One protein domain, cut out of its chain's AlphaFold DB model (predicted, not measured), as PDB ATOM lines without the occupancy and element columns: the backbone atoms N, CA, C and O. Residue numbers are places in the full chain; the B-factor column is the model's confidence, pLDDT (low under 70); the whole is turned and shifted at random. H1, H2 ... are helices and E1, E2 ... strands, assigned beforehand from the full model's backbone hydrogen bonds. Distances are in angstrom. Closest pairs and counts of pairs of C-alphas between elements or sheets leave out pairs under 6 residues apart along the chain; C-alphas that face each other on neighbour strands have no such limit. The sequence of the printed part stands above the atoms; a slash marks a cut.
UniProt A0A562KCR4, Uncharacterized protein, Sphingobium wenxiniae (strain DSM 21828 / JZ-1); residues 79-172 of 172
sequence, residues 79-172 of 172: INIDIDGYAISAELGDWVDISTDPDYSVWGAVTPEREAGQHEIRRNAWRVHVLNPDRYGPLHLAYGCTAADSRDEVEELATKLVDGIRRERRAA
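This is residues 79 to 172 of the 172 residues of an uncharacterized protein of Sphingobium wenxiniae (strain DSM 21828 / JZ-1) (UniProt A0A562KCR4). A strongly twisted antiparallel sheet of five strands has one long helix, H2, packed on one face, and the helix's end, residues 166 to 171, sticks out past the sheet together with residue 172. The two longest strands, E2 and E4, run side by side and bend sharply, and beyond the bend of E2 lies the short strand E3, with the small helix H1 at that end of the domain. The printed part has 94 residues, with elements in the order E1, E2, E3, H1, E4, E5, H2, and its class is mixed, helices and strands. The sheet is branched at E2, and E1, E2 and E3 form a meander, each strand the antiparallel neighbour of the one before. The whole is compact, with a radius of gyration of the C-alphas of 13.8 A, and only just elongated, spanning 41 by 27 by 23 A.

E2, residues 86 to 97, bends by 104 degrees at residue 94. On one side of it are E1, residues 79 to 83, beside 86 to 90, and E3, residues 107 to 109, beside 95 to 97; both form hairpins with it. N 81 and O 88 are 3.1 A apart, and N 96 and O 108 are 2.8 A apart, within hydrogen-bond range. On the other side is E4, residues 121 to 131, antiparallel to E2 at 155 degrees, with N 91 and O 127 at 3.0 A; E4 bends by 97 degrees at residue 124. E5, residues 140 to 145, forms a hairpin with E4, with N 130 and O 142 at 2.8 A. H2, residues 151 to 171, is on the sheet; its closest C-alphas to E5 are those of Leu 161 and Ala 142, 6.2 A apart, and to E4 those of Ala 158 and Val 128, 6.7 A apart. H1, residues 112 to 115, only grazes the sheet, with its residues 114 to 115, and is apart from H2. Each O i to N i+4 pair in H2 is within hydrogen-bond range; H1 is too short for such a pair, and its one O i to N i+3 pair is not within range.

E2 spans 24.2 A and E4 23.5 A from first to last C-alpha, and H2 30.8 A. E1 begins at C-alpha 79, (158.345, 92.298, 107.012). H2 runs from C-alpha 151 at (159.048, 89.532, 99.022) to C-alpha 171 at (128.579, 93.882, 100.824).

The two C-alphas farthest apart, those of Pro 112 and Arg 170, are 42.0 A apart. The printed part has no cut and no long link. Its mean pLDDT is 88.0, with residues 118 and 172 under 70.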
ATOM      1  N   ILE A  79     158.660  91.203 107.929       91.94
ATOM      2  CA  ILE A  79     158.345  92.298 107.012       91.94
ATOM      3  C   ILE A  79     157.103  93.001 107.547       91.94
ATOM      4  O   ILE A  79     156.103  92.358 107.846       91.94
ATOM      5  N   ASN A  80     157.159  94.326 107.651       93.44
ATOM      6  CA  ASN A  80     155.987  95.142 107.944       93.44
ATOM      7  C   ASN A  80     155.814  96.157 106.815       93.44
ATOM      8  O   ASN A  80     156.749  96.904 106.519       93.44
ATOM      9  N   ILE A  81     154.645  96.158 106.181       93.00
ATOM     10  CA  ILE A  81     154.310  97.041 105.058       93.00
ATOM     11  C   ILE A  81     152.915  97.629 105.265       93.00
ATOM     12  O   ILE A  81     152.067  97.014 105.907       93.00
ATOM     13  N   ASP A  82     152.688  98.827 104.738       92.81
ATOM     14  CA  ASP A  82     151.347  99.398 104.621       92.81
ATOM     15  C   ASP A  82     150.828  99.100 103.218       92.81
ATOM     16  O   ASP A  82     151.498  99.410 102.231       92.81
ATOM     17  N   ILE A  83     149.659  98.472 103.139       89.69
ATOM     18  CA  ILE A  83     148.942  98.299 101.885       89.69
ATOM     19  C   ILE A  83     147.588  98.942 102.067       89.69
ATOM     20  O   ILE A  83     146.723  98.433 102.780       89.69
ATOM     21  N   ASP A  84     147.388 100.051 101.362       87.88
ATOM     22  CA  ASP A  84     146.052 100.590 101.155       87.88
ATOM     23  C   ASP A  84     145.357 101.027 102.467       87.88
ATOM     24  O   ASP A  84     144.126 100.958 102.598       87.88
ATOM     25  N   GLY A  85     146.168 101.477 103.439       86.62
ATOM     26  CA  GLY A  85     145.756 101.871 104.788       86.62
ATOM     27  C   GLY A  85     145.613 100.710 105.778       86.62
ATOM     28  O   GLY A  85     145.134 100.916 106.895       86.62
ATOM     29  N   TYR A  86     145.993  99.495 105.379       89.75
ATOM     30  CA  TYR A  86     146.062  98.325 106.246       89.75
ATOM     31  C   TYR A  86     147.513  98.014 106.596       89.75
ATOM     32  O   TYR A  86     148.370  97.872 105.722       89.75
ATOM     33  N   ALA A  87     147.770  97.835 107.890       93.12
ATOM     34  CA  ALA A  87     149.062  97.374 108.368       93.12
ATOM     35  C   ALA A  87     149.193  95.867 108.124       93.12
ATOM     36  O   ALA A  87     148.380  95.075 108.603       93.12
ATOM     37  N   ILE A  88     150.232  95.476 107.397       94.69
ATOM     38  CA  ILE A  88     150.553  94.086 107.093       94.69
ATOM     39  C   ILE A  88     151.792  93.688 107.882       94.69
ATOM     40  O   ILE A  88     152.773  94.433 107.924       94.69
ATOM     41  N   SER A  89     151.763  92.496 108.466       94.38
ATOM     42  CA  SER A  89     152.926  91.872 109.088       94.38
ATOM     43  C   SER A  89     153.143  90.492 108.492       94.38
ATOM     44  O   SER A  89     152.198  89.715 108.387       94.38
ATOM     45  N   ALA A  90     154.370  90.188 108.087       94.31
ATOM     46  CA  ALA A  90     154.739  88.886 107.566       94.31
ATOM     47  C   ALA A  90     155.939  88.319 108.320       94.31
ATOM     48  O   ALA A  90     156.908  89.033 108.581       94.31
ATOM     49  N   GLU A  91     155.872  87.034 108.650       94.19
ATOM     50  CA  GLU A  91     156.904  86.298 109.381       94.19
ATOM     51  C   GLU A  91     157.442  85.163 108.504       94.19
ATOM     52  O   GLU A  91     156.661  84.372 107.968       94.19
ATOM     53  N   LEU A  92     158.766  85.091 108.335       93.38
ATOM     54  CA  LEU A  92     159.409  84.012 107.586       93.38
ATOM     55  C   LEU A  92     159.598  82.795 108.488       93.38
ATOM     56  O   LEU A  92     160.167  82.905 109.576       93.38
ATOM     57  N   GLY A  93     159.182  81.626 108.014       92.69
ATOM     58  CA  GLY A  93     159.338  80.390 108.763       92.69
ATOM     59  C   GLY A  93     158.811  79.170 108.026       92.69
ATOM     60  O   GLY A  93     158.584  79.192 106.816       92.69
ATOM     61  N   ASP A  94     158.619  78.107 108.796       92.62
ATOM     62  CA  ASP A  94     158.008  76.871 108.332       92.62
ATOM     63  C   ASP A  94     156.581  76.789 108.865       92.62
ATOM     64  O   ASP A  94     156.344  76.810 110.081       92.62
ATOM     65  N   TRP A  95     155.632  76.673 107.944       93.62
ATOM     66  CA  TRP A  95     154.208  76.757 108.226       93.62
ATOM     67  C   TRP A  95     153.493  75.480 107.807       93.62
ATOM     68  O   TRP A  95     153.833  74.852 106.807       93.62
ATOM     69  N   VAL A  96     152.491  75.098 108.585       93.75
ATOM     70  CA  VAL A  96     151.625  73.949 108.331       93.75
ATOM     71  C   VAL A  96     150.176  74.404 108.345       93.75
ATOM     72  O   VAL A  96     149.780  75.162 109.236       93.75
ATOM     73  N   ASP A  97     149.398  73.959 107.363       92.06
ATOM     74  CA  ASP A  97     147.960  74.190 107.341       92.06
ATOM     75  C   ASP A  97     147.275  73.267 108.357       92.06
ATOM     76  O   ASP A  97     147.222  72.046 108.199       92.06
ATOM     77  N   ILE A  98     146.788  73.864 109.442       89.69
ATOM     78  CA  ILE A  98     146.051  73.197 110.516       89.69
ATOM     79  C   ILE A  98     144.535  73.291 110.323       89.69
ATOM     80  O   ILE A  98     143.787  72.925 111.233       89.69
ATOM     81  N   SER A  99     144.070  73.803 109.182       86.69
ATOM     82  CA  SER A  99     142.651  73.811 108.863       86.69
ATOM     83  C   SER A  99     142.116  72.398 108.658       86.69
ATOM     84  O   SER A  99     142.792  71.504 108.148       86.69
ATOM     85  N   THR A 100     140.863  72.206 109.056       83.75
ATOM     86  CA  THR A 100     140.077  71.011 108.735       83.75
ATOM     87  C   THR A 100     139.147  71.231 107.543       83.75
ATOM     88  O   THR A 100     138.534  70.278 107.073       83.75
ATOM     89  N   ASP A 101     138.993  72.478 107.104       83.88
ATOM     90  CA  ASP A 101     138.121  72.876 106.004       83.88
ATOM     91  C   ASP A 101     138.968  73.064 104.733       83.88
ATOM     92  O   ASP A 101     139.917  73.841 104.777       83.88
ATOM     93  N   PRO A 102     138.677  72.375 103.614       77.50
ATOM     94  CA  PRO A 102     139.445  72.526 102.377       77.50
ATOM     95  C   PRO A 102     139.314  73.914 101.730       77.50
ATOM     96  O   PRO A 102     140.177  74.283 100.936       77.50
ATOM     97  N   ASP A 103     138.266  74.676 102.056       80.81
ATOM     98  CA  ASP A 103     138.032  76.005 101.484       80.81
ATOM     99  C   ASP A 103     138.732  77.123 102.279       80.81
ATOM    100  O   ASP A 103     138.794  78.271 101.830       80.81
ATOM    101  N   TYR A 104     139.304  76.798 103.445       80.19
ATOM    102  CA  TYR A 104     140.010  77.743 104.305       80.19
ATOM    103  C   TYR A 104     141.350  77.171 104.741       80.19
ATOM    104  O   TYR A 104     141.404  76.077 105.274       80.19
ATOM    105  N   SER A 105     142.428  77.938 104.631       84.88
ATOM    106  CA  SER A 105     143.710  77.546 105.228       84.88
ATOM    107  C   SER A 105     143.922  78.262 106.546       84.88
ATOM    108  O   SER A 105     143.648  79.455 106.626       84.88
ATOM    109  N   VAL A 106     144.469  77.569 107.547       87.81
ATOM    110  CA  VAL A 106     144.878  78.109 108.850       87.81
ATOM    111  C   VAL A 106     146.344  77.768 109.065       87.81
ATOM    112  O   VAL A 106     146.685  76.639 109.376       87.81
ATOM    113  N   TRP A 107     147.238  78.744 108.938       90.69
ATOM    114  CA  TRP A 107     148.678  78.481 109.006       90.69
ATOM    115  C   TRP A 107     149.210  78.561 110.441       90.69
ATOM    116  O   TRP A 107     149.164  79.614 111.083       90.69
ATOM    117  N   GLY A 108     149.741  77.447 110.941       89.69
ATOM    118  CA  GLY A 108     150.442  77.344 112.220       89.69
ATOM    119  C   GLY A 108     151.932  77.067 112.037       89.69
ATOM    120  O   GLY A 108     152.355  76.601 110.985       89.69
ATOM    121  N   ALA A 109     152.745  77.336 113.062       90.81
ATOM    122  CA  ALA A 109     154.156  76.948 113.040       90.81
ATOM    123  C   ALA A 109     154.289  75.418 112.978       90.81
ATOM    124  O   ALA A 109     153.552  74.701 113.675       90.81
ATOM    125  N   VAL A 110     155.236  74.939 112.168       89.31
ATOM    126  CA  VAL A 110     155.603  73.520 112.133       89.31
ATOM    127  C   VAL A 110     156.224  73.132 113.472       89.31
ATOM    128  O   VAL A 110     157.148  73.776 113.966       89.31
ATOM    129  N   THR A 111     155.710  72.054 114.055       87.25
ATOM    130  CA  THR A 111     156.290  71.396 115.228       87.25
ATOM    131  C   THR A 111     156.482  69.913 114.912       87.25
ATOM    132  O   THR A 111     155.792  69.403 114.022       87.25
ATOM    133  N   PRO A 112     157.371  69.197 115.625       84.12
ATOM    134  CA  PRO A 112     157.588  67.768 115.395       84.12
ATOM    135  C   PRO A 112     156.294  66.942 115.426       84.12
ATOM    136  O   PRO A 112     156.147  65.987 114.670       84.12
ATOM    137  N   GLU A 113     155.327  67.329 116.261       82.94
ATOM    138  CA  GLU A 113     154.029  66.660 116.373       82.94
ATOM    139  C   GLU A 113     153.139  66.897 115.146       82.94
ATOM    140  O   GLU A 113     152.391  66.007 114.746       82.94
ATOM    141  N   ARG A 114     153.204  68.092 114.548       81.12
ATOM    142  CA  ARG A 114     152.362  68.492 113.407       81.12
ATOM    143  C   ARG A 114     152.921  68.041 112.065       81.12
ATOM    144  O   ARG A 114     152.165  67.863 111.119       81.12
ATOM    145  N   GLU A 115     154.228  67.833 111.991       82.12
ATOM    146  CA  GLU A 115     154.907  67.379 110.777       82.12
ATOM    147  C   GLU A 115     154.525  65.944 110.377       82.12
ATOM    148  O   GLU A 115     154.586  65.592 109.204       82.12
ATOM    149  N   ALA A 116     154.082  65.121 111.333       75.06
ATOM    150  CA  ALA A 116     153.694  63.731 111.090       75.06
ATOM    151  C   ALA A 116     152.280  63.554 110.490       75.06
ATOM    152  O   ALA A 116     151.897  62.429 110.164       75.06
ATOM    153  N   GLY A 117     151.485  64.624 110.382       73.75
ATOM    154  CA  GLY A 117     150.120  64.579 109.845       73.75
ATOM    155  C   GLY A 117     150.041  64.730 108.318       73.75
ATOM    156  O   GLY A 117     151.014  65.083 107.657       73.75
ATOM    157  N   GLN A 118     148.856  64.491 107.741       67.62
ATOM    158  CA  GLN A 118     148.554  64.820 106.339       67.62
ATOM    159  C   GLN A 118     148.110  66.282 106.236       67.62
ATOM    160  O   GLN A 118     146.922  66.575 106.128       67.62
ATOM    161  N   HIS A 119     149.074  67.190 106.306       79.12
ATOM    162  CA  HIS A 119     148.841  68.626 106.197       79.12
ATOM    163  C   HIS A 119     149.665  69.202 105.049       79.12
ATOM    164  O   HIS A 119     150.741  68.689 104.730       79.12
ATOM    165  N   GLU A 120     149.188  70.285 104.441       88.75
ATOM    166  CA  GLU A 120     150.048  71.079 103.569       88.75
ATOM    167  C   GLU A 120     151.133  71.739 104.429       88.75
ATOM    168  O   GLU A 120     150.834  72.413 105.416       88.75
ATOM    169  N   ILE A 121     152.400  71.528 104.071       90.94
ATOM    170  CA  ILE A 121     153.550  72.127 104.752       90.94
ATOM    171  C   ILE A 121     154.281  73.019 103.758       90.94
ATOM    172  O   ILE A 121     154.687  72.571 102.686       90.94
ATOM    173  N   ARG A 122     154.501  74.273 104.149       92.31
ATOM    174  CA  ARG A 122     155.291  75.249 103.403       92.31
ATOM    175  C   ARG A 122     156.534  75.600 104.192       92.31
ATOM    176  O   ARG A 122     156.459  76.137 105.294       92.31
ATOM    177  N   ARG A 123     157.683  75.245 103.629       91.12
ATOM    178  CA  ARG A 123     158.996  75.490 104.225       91.12
ATOM    179  C   ARG A 123     159.566  76.786 103.685       91.12
ATOM    180  O   ARG A 123     159.428  77.043 102.493       91.12
ATOM    181  N   ASN A 124     160.244  77.544 104.543       91.94
ATOM    182  CA  ASN A 124     160.863  78.814 104.170       91.94
ATOM    183  C   ASN A 124     159.880  79.739 103.423       91.94
ATOM    184  O   ASN A 124     160.159  80.222 102.328       91.94
ATOM    185  N   ALA A 125     158.697  79.926 104.003       94.19
ATOM    186  CA  ALA A 125     157.623  80.725 103.435       94.19
ATOM    187  C   ALA A 125     157.213  81.840 104.398       94.19
ATOM    188  O   ALA A 125     157.468  81.789 105.604       94.19
ATOM    189  N   TRP A 126     156.569  82.870 103.866       95.31
ATOM    190  CA  TRP A 126     156.060  83.984 104.646       95.31
ATOM    191  C   TRP A 126     154.624  83.713 105.060       95.31
ATOM    192  O   TRP A 126     153.750  83.500 104.220       95.31
ATOM    193  N   ARG A 127     154.347  83.774 106.359       94.44
ATOM    194  CA  ARG A 127     152.980  83.852 106.871       94.44
ATOM    195  C   ARG A 127     152.599  85.317 106.986       94.44
ATOM    196  O   ARG A 127     153.222  86.058 107.738       94.44
ATOM    197  N   VAL A 128     151.597  85.726 106.220       94.88
ATOM    198  CA  VAL A 128     151.164  87.115 106.049       94.88
ATOM    199  C   VAL A 128     149.903  87.364 106.865       94.88
ATOM    200  O   VAL A 128     148.952  86.587 106.805       94.88
ATOM    201  N   HIS A 129     149.881  88.469 107.600       93.81
ATOM    202  CA  HIS A 129     148.777  88.924 108.430       93.81
ATOM    203  C   HIS A 129     148.361  90.338 108.053       93.81
ATOM    204  O   HIS A 129     149.178  91.256 108.095       93.81
ATOM    205  N   VAL A 130     147.071  90.527 107.786       93.31
ATOM    206  CA  VAL A 130     146.450  91.853 107.770       93.31
ATOM    207  C   VAL A 130     146.040  92.178 109.199       93.31
ATOM    208  O   VAL A 130     145.190  91.498 109.777       93.31
ATOM    209  N   LEU A 131     146.664  93.185 109.798       91.62
ATOM    210  CA  LEU A 131     146.413  93.567 111.182       91.62
ATOM    211  C   LEU A 131     145.116  94.364 111.300       91.62
ATOM    212  O   LEU A 131     144.767  95.166 110.429       91.62
ATOM    213  N   ASN A 132     144.409  94.158 112.405       85.44
ATOM    214  CA  ASN A 132     143.242  94.953 112.734       85.44
ATOM    215  C   ASN A 132     143.660  96.216 113.500       85.44
ATOM    216  O   ASN A 132     144.285  96.098 114.556       85.44
ATOM    217  N   PRO A 133     143.310  97.420 113.017       79.44
ATOM    218  CA  PRO A 133     143.564  98.648 113.766       79.44
ATOM    219  C   PRO A 133     142.642  98.811 114.986       79.44
ATOM    220  O   PRO A 133     142.924  99.646 115.846       79.44
ATOM    221  N   ASP A 134     141.539  98.057 115.075       80.81
ATOM    222  CA  ASP A 134     140.629  98.122 116.218       80.81
ATOM    223  C   ASP A 134     141.226  97.430 117.449       80.81
ATOM    224  O   ASP A 134     141.535  96.238 117.444       80.81
ATOM    225  N   ARG A 135     141.323  98.186 118.544       75.06
ATOM    226  CA  ARG A 135     141.850  97.716 119.827       75.06
ATOM    227  C   ARG A 135     140.973  96.645 120.479       75.06
ATOM    228  O   ARG A 135     141.486  95.872 121.286       75.06
ATOM    229  N   TYR A 136     139.675  96.635 120.184       81.88
ATOM    230  CA  TYR A 136     138.714  95.705 120.785       81.88
ATOM    231  C   TYR A 136     138.324  94.555 119.846       81.88
ATOM    232  O   TYR A 136     137.557  93.678 120.243       81.88
ATOM    233  N   GLY A 137     138.851  94.549 118.619       77.31
ATOM    234  CA  GLY A 137     138.602  93.520 117.618       77.31
ATOM    235  C   GLY A 137     139.625  92.376 117.640       77.31
ATOM    236  O   GLY A 137     140.594  92.402 118.403       77.31
ATOM    237  N   PRO A 138     139.438  91.352 116.785       83.06
ATOM    238  CA  PRO A 138     140.444  90.310 116.585       83.06
ATOM    239  C   PRO A 138     141.738  90.930 116.053       83.06
ATOM    240  O   PRO A 138     141.674  91.819 115.213       83.06
ATOM    241  N   LEU A 139     142.902  90.445 116.498       81.94
ATOM    242  CA  LEU A 139     144.213  91.016 116.143       81.94
ATOM    243  C   LEU A 139     144.504  90.991 114.630       81.94
ATOM    244  O   LEU A 139     145.195  91.868 114.110       81.94
ATOM    245  N   HIS A 140     143.974  89.993 113.924       84.25
ATOM    246  CA  HIS A 140     144.166  89.800 112.491       84.25
ATOM    247  C   HIS A 140     142.811  89.817 111.783       84.25
ATOM    248  O   HIS A 140     141.890  89.116 112.202       84.25
ATOM    249  N   LEU A 141     142.698  90.608 110.715       85.56
ATOM    250  CA  LEU A 141     141.514  90.675 109.853       85.56
ATOM    251  C   LEU A 141     141.514  89.565 108.805       85.56
ATOM    252  O   LEU A 141     140.477  88.991 108.506       85.56
ATOM    253  N   ALA A 142     142.686  89.277 108.252       87.88
ATOM    254  CA  ALA A 142     142.896  88.213 107.288       87.88
ATOM    255  C   ALA A 142     144.334  87.717 107.397       87.88
ATOM    256  O   ALA A 142     145.205  88.385 107.967       87.88
ATOM    257  N   TYR A 143     144.585  86.532 106.866       91.00
ATOM    258  CA  TYR A 143     145.905  85.933 106.890       91.00
ATOM    259  C   TYR A 143     146.075  84.961 105.722       91.00
ATOM    260  O   TYR A 143     145.102  84.515 105.120       91.00
ATOM    261  N   GLY A 144     147.321  84.643 105.400       92.50
ATOM    262  CA  GLY A 144     147.676  83.698 104.349       92.50
ATOM    263  C   GLY A 144     149.131  83.267 104.467       92.50
ATOM    264  O   GLY A 144     149.851  83.723 105.354       92.50
ATOM    265  N   CYS A 145     149.572  82.392 103.568       93.94
ATOM    266  CA  CYS A 145     150.969  81.996 103.463       93.94
ATOM    267  C   CYS A 145     151.416  82.068 102.001       93.94
ATOM    268  O   CYS A 145     150.634  81.745 101.104       93.94
ATOM    269  N   THR A 146     152.646  82.517 101.758       94.50
ATOM    270  CA  THR A 146     153.281  82.487 100.431       94.50
ATOM    271  C   THR A 146     153.750  81.071 100.096       94.50
ATOM    272  O   THR A 146     153.647  80.170 100.931       94.50
ATOM    273  N   ALA A 147     154.200  80.832  98.864       90.62
ATOM    274  CA  ALA A 147     154.777  79.545  98.477       90.62
ATOM    275  C   ALA A 147     156.294  79.513  98.724       90.62
ATOM    276  O   ALA A 147     156.834  78.457  99.051       90.62
ATOM    277  N   ALA A 148     156.958  80.665  98.595       89.94
ATOM    278  CA  ALA A 148     158.399  80.820  98.780       89.94
ATOM    279  C   ALA A 148     158.759  82.020  99.677       89.94
ATOM    280  O   ALA A 148     157.894  82.769 100.141       89.94
ATOM    281  N   ASP A 149     160.060  82.234  99.883       90.75
ATOM    282  CA  ASP A 149     160.639  83.342 100.652       90.75
ATOM    283  C   ASP A 149     160.710  84.672  99.876       90.75
ATOM    284  O   ASP A 149     161.353  85.628 100.323       90.75
ATOM    285  N   SER A 150     160.005  84.779  98.748       91.00
ATOM    286  CA  SER A 150     159.974  85.986  97.924       91.00
ATOM    287  C   SER A 150     159.164  87.112  98.566       91.00
ATOM    288  O   SER A 150     158.018  86.931  98.979       91.00
ATOM    289  N   ARG A 151     159.741  88.317  98.581       88.12
ATOM    290  CA  ARG A 151     159.048  89.532  99.022       88.12
ATOM    291  C   ARG A 151     157.903  89.922  98.083       88.12
ATOM    292  O   ARG A 151     156.881  90.401  98.563       88.12
ATOM    293  N   ASP A 152     158.048  89.692  96.783       91.69
ATOM    294  CA  ASP A 152     157.016  90.061  95.807       91.69
ATOM    295  C   ASP A 152     155.737  89.234  96.031       91.69
ATOM    296  O   ASP A 152     154.629  89.762  95.953       91.69
ATOM    297  N   GLU A 153     155.883  87.961  96.427       92.81
ATOM    298  CA  GLU A 153     154.746  87.109  96.809       92.81
ATOM    299  C   GLU A 153     154.026  87.631  98.060       92.81
ATOM    300  O   GLU A 153     152.806  87.493  98.168       92.81
ATOM    301  N   VAL A 154     154.753  88.246  99.001       92.69
ATOM    302  CA  VAL A 154     154.158  88.860 100.199       92.69
ATOM    303  C   VAL A 154     153.281  90.042  99.813       92.69
ATOM    304  O   VAL A 154     152.157  90.142 100.299       92.69
ATOM    305  N   GLU A 155     153.772  90.922  98.939       93.31
ATOM    306  CA  GLU A 155     153.026  92.102  98.491       93.31
ATOM    307  C   GLU A 155     151.791  91.696  97.668       93.31
ATOM    308  O   GLU A 155     150.688  92.196  97.916       93.31
ATOM    309  N   GLU A 156     151.927  90.723  96.761       94.62
ATOM    310  CA  GLU A 156     150.806  90.196  95.975       94.62
ATOM    311  C   GLU A 156     149.737  89.538  96.863       94.62
ATOM    312  O   GLU A 156     148.541  89.824  96.728       94.62
ATOM    313  N   LEU A 157     150.150  88.676  97.797       94.62
ATOM    314  CA  LEU A 157     149.232  88.002  98.713       94.62
ATOM    315  C   LEU A 157     148.533  89.002  99.636       94.62
ATOM    316  O   LEU A 157     147.315  88.945  99.793       94.62
ATOM    317  N   ALA A 158     149.276  89.939 100.218       93.94
ATOM    318  CA  ALA A 158     148.714  90.949 101.101       93.94
ATOM    319  C   ALA A 158     147.693  91.841 100.374       93.94
ATOM    320  O   ALA A 158     146.630  92.123 100.929       93.94
ATOM    321  N   THR A 159     147.954  92.197  99.113       94.38
ATOM    322  CA  THR A 159     147.008  92.948  98.270       94.38
ATOM    323  C   THR A 159     145.710  92.161  98.063       94.38
ATOM    324  O   THR A 159     144.623  92.684  98.309       94.38
ATOM    325  N   LYS A 160     145.804  90.866  97.721       94.00
ATOM    326  CA  LYS A 160     144.630  89.983  97.573       94.00
ATOM    327  C   LYS A 160     143.804  89.887  98.859       94.00
ATOM    328  O   LYS A 160     142.573  89.913  98.793       94.00
ATOM    329  N   LEU A 161     144.462  89.790 100.018       92.69
ATOM    330  CA  LEU A 161     143.791  89.737 101.322       92.69
ATOM    331  C   LEU A 161     143.055  91.050 101.631       92.69
ATOM    332  O   LEU A 161     141.890  91.024 102.034       92.69
ATOM    333  N   VAL A 162     143.697  92.198 101.396       92.44
ATOM    334  CA  VAL A 162     143.088  93.526 101.589       92.44
ATOM    335  C   VAL A 162     141.889  93.734 100.657       92.44
ATOM    336  O   VAL A 162     140.840  94.217 101.097       92.44
ATOM    337  N   ASP A 163     141.989  93.314  99.397       93.06
ATOM    338  CA  ASP A 163     140.881  93.378  98.440       93.06
ATOM    339  C   ASP A 163     139.711  92.462  98.820       93.06
ATOM    340  O   ASP A 163     138.548  92.801  98.578       93.06
ATOM    341  N   GLY A 164     139.988  91.307  99.434       90.88
ATOM    342  CA  GLY A 164     138.973  90.451 100.056       90.88
ATOM    343  C   GLY A 164     138.190  91.202 101.135       90.88
ATOM    344  O   GLY A 164     136.977  91.380 101.005       90.88
ATOM    345  N   ILE A 165     138.899  91.762 102.121       88.88
ATOM    346  CA  ILE A 165     138.306  92.524 103.234       88.88
ATOM    347  C   ILE A 165     137.470  93.705 102.722       88.88
ATOM    348  O   ILE A 165     136.368  93.974 103.208       88.88
ATOM    349  N   ARG A 166     137.979  94.439 101.727       87.88
ATOM    350  CA  ARG A 166     137.272  95.585 101.137       87.88
ATOM    351  C   ARG A 166     135.976  95.176 100.445       87.88
ATOM    352  O   ARG A 166     135.000  95.921 100.522       87.88
ATOM    353  N   ARG A 167     135.957  94.027  99.763       88.94
ATOM    354  CA  ARG A 167     134.746  93.503  99.112       88.94
ATOM    355  C   ARG A 167     133.697  93.090 100.134       88.94
ATOM    356  O   ARG A 167     132.550  93.500  99.994       88.94
ATOM    357  N   GLU A 168     134.095  92.379 101.182       85.50
ATOM    358  CA  GLU A 168     133.194  91.974 102.268       85.50
ATOM    359  C   GLU A 168     132.568  93.185 102.969       85.50
ATOM    360  O   GLU A 168     131.353  93.245 103.134       85.50
ATOM    361  N   ARG A 169     133.367  94.215 103.280       81.75
ATOM    362  CA  ARG A 169     132.870  95.455 103.903       81.75
ATOM    363  C   ARG A 169     131.931  96.282 103.026       81.75
ATOM    364  O   ARG A 169     131.194  97.094 103.562       81.75
ATOM    365  N   ARG A 170     131.992  96.146 101.698       78.69
ATOM    366  CA  ARG A 170     131.048  96.813 100.781       78.69
ATOM    367  C   ARG A 170     129.737  96.045 100.629       78.69
ATOM    368  O   ARG A 170     128.763  96.630 100.166       78.69
ATOM    369  N   ALA A 171     129.746  94.748 100.924       70.88
ATOM    370  CA  ALA A 171     128.579  93.882 100.824       70.88
ATOM    371  C   ALA A 171     127.743  93.846 102.119       70.88
ATOM    372  O   ALA A 171     126.576  93.461 102.055       70.88
ATOM    373  N   ALA A 172     128.338  94.226 103.255       62.16
ATOM    374  CA  ALA A 172     127.693  94.376 104.562       62.16
ATOM    375  C   ALA A 172     127.091  95.776 104.753       62.16
ATOM    376  O   ALA A 172     126.015  95.859 105.389       62.16
TER     377      ALA A 172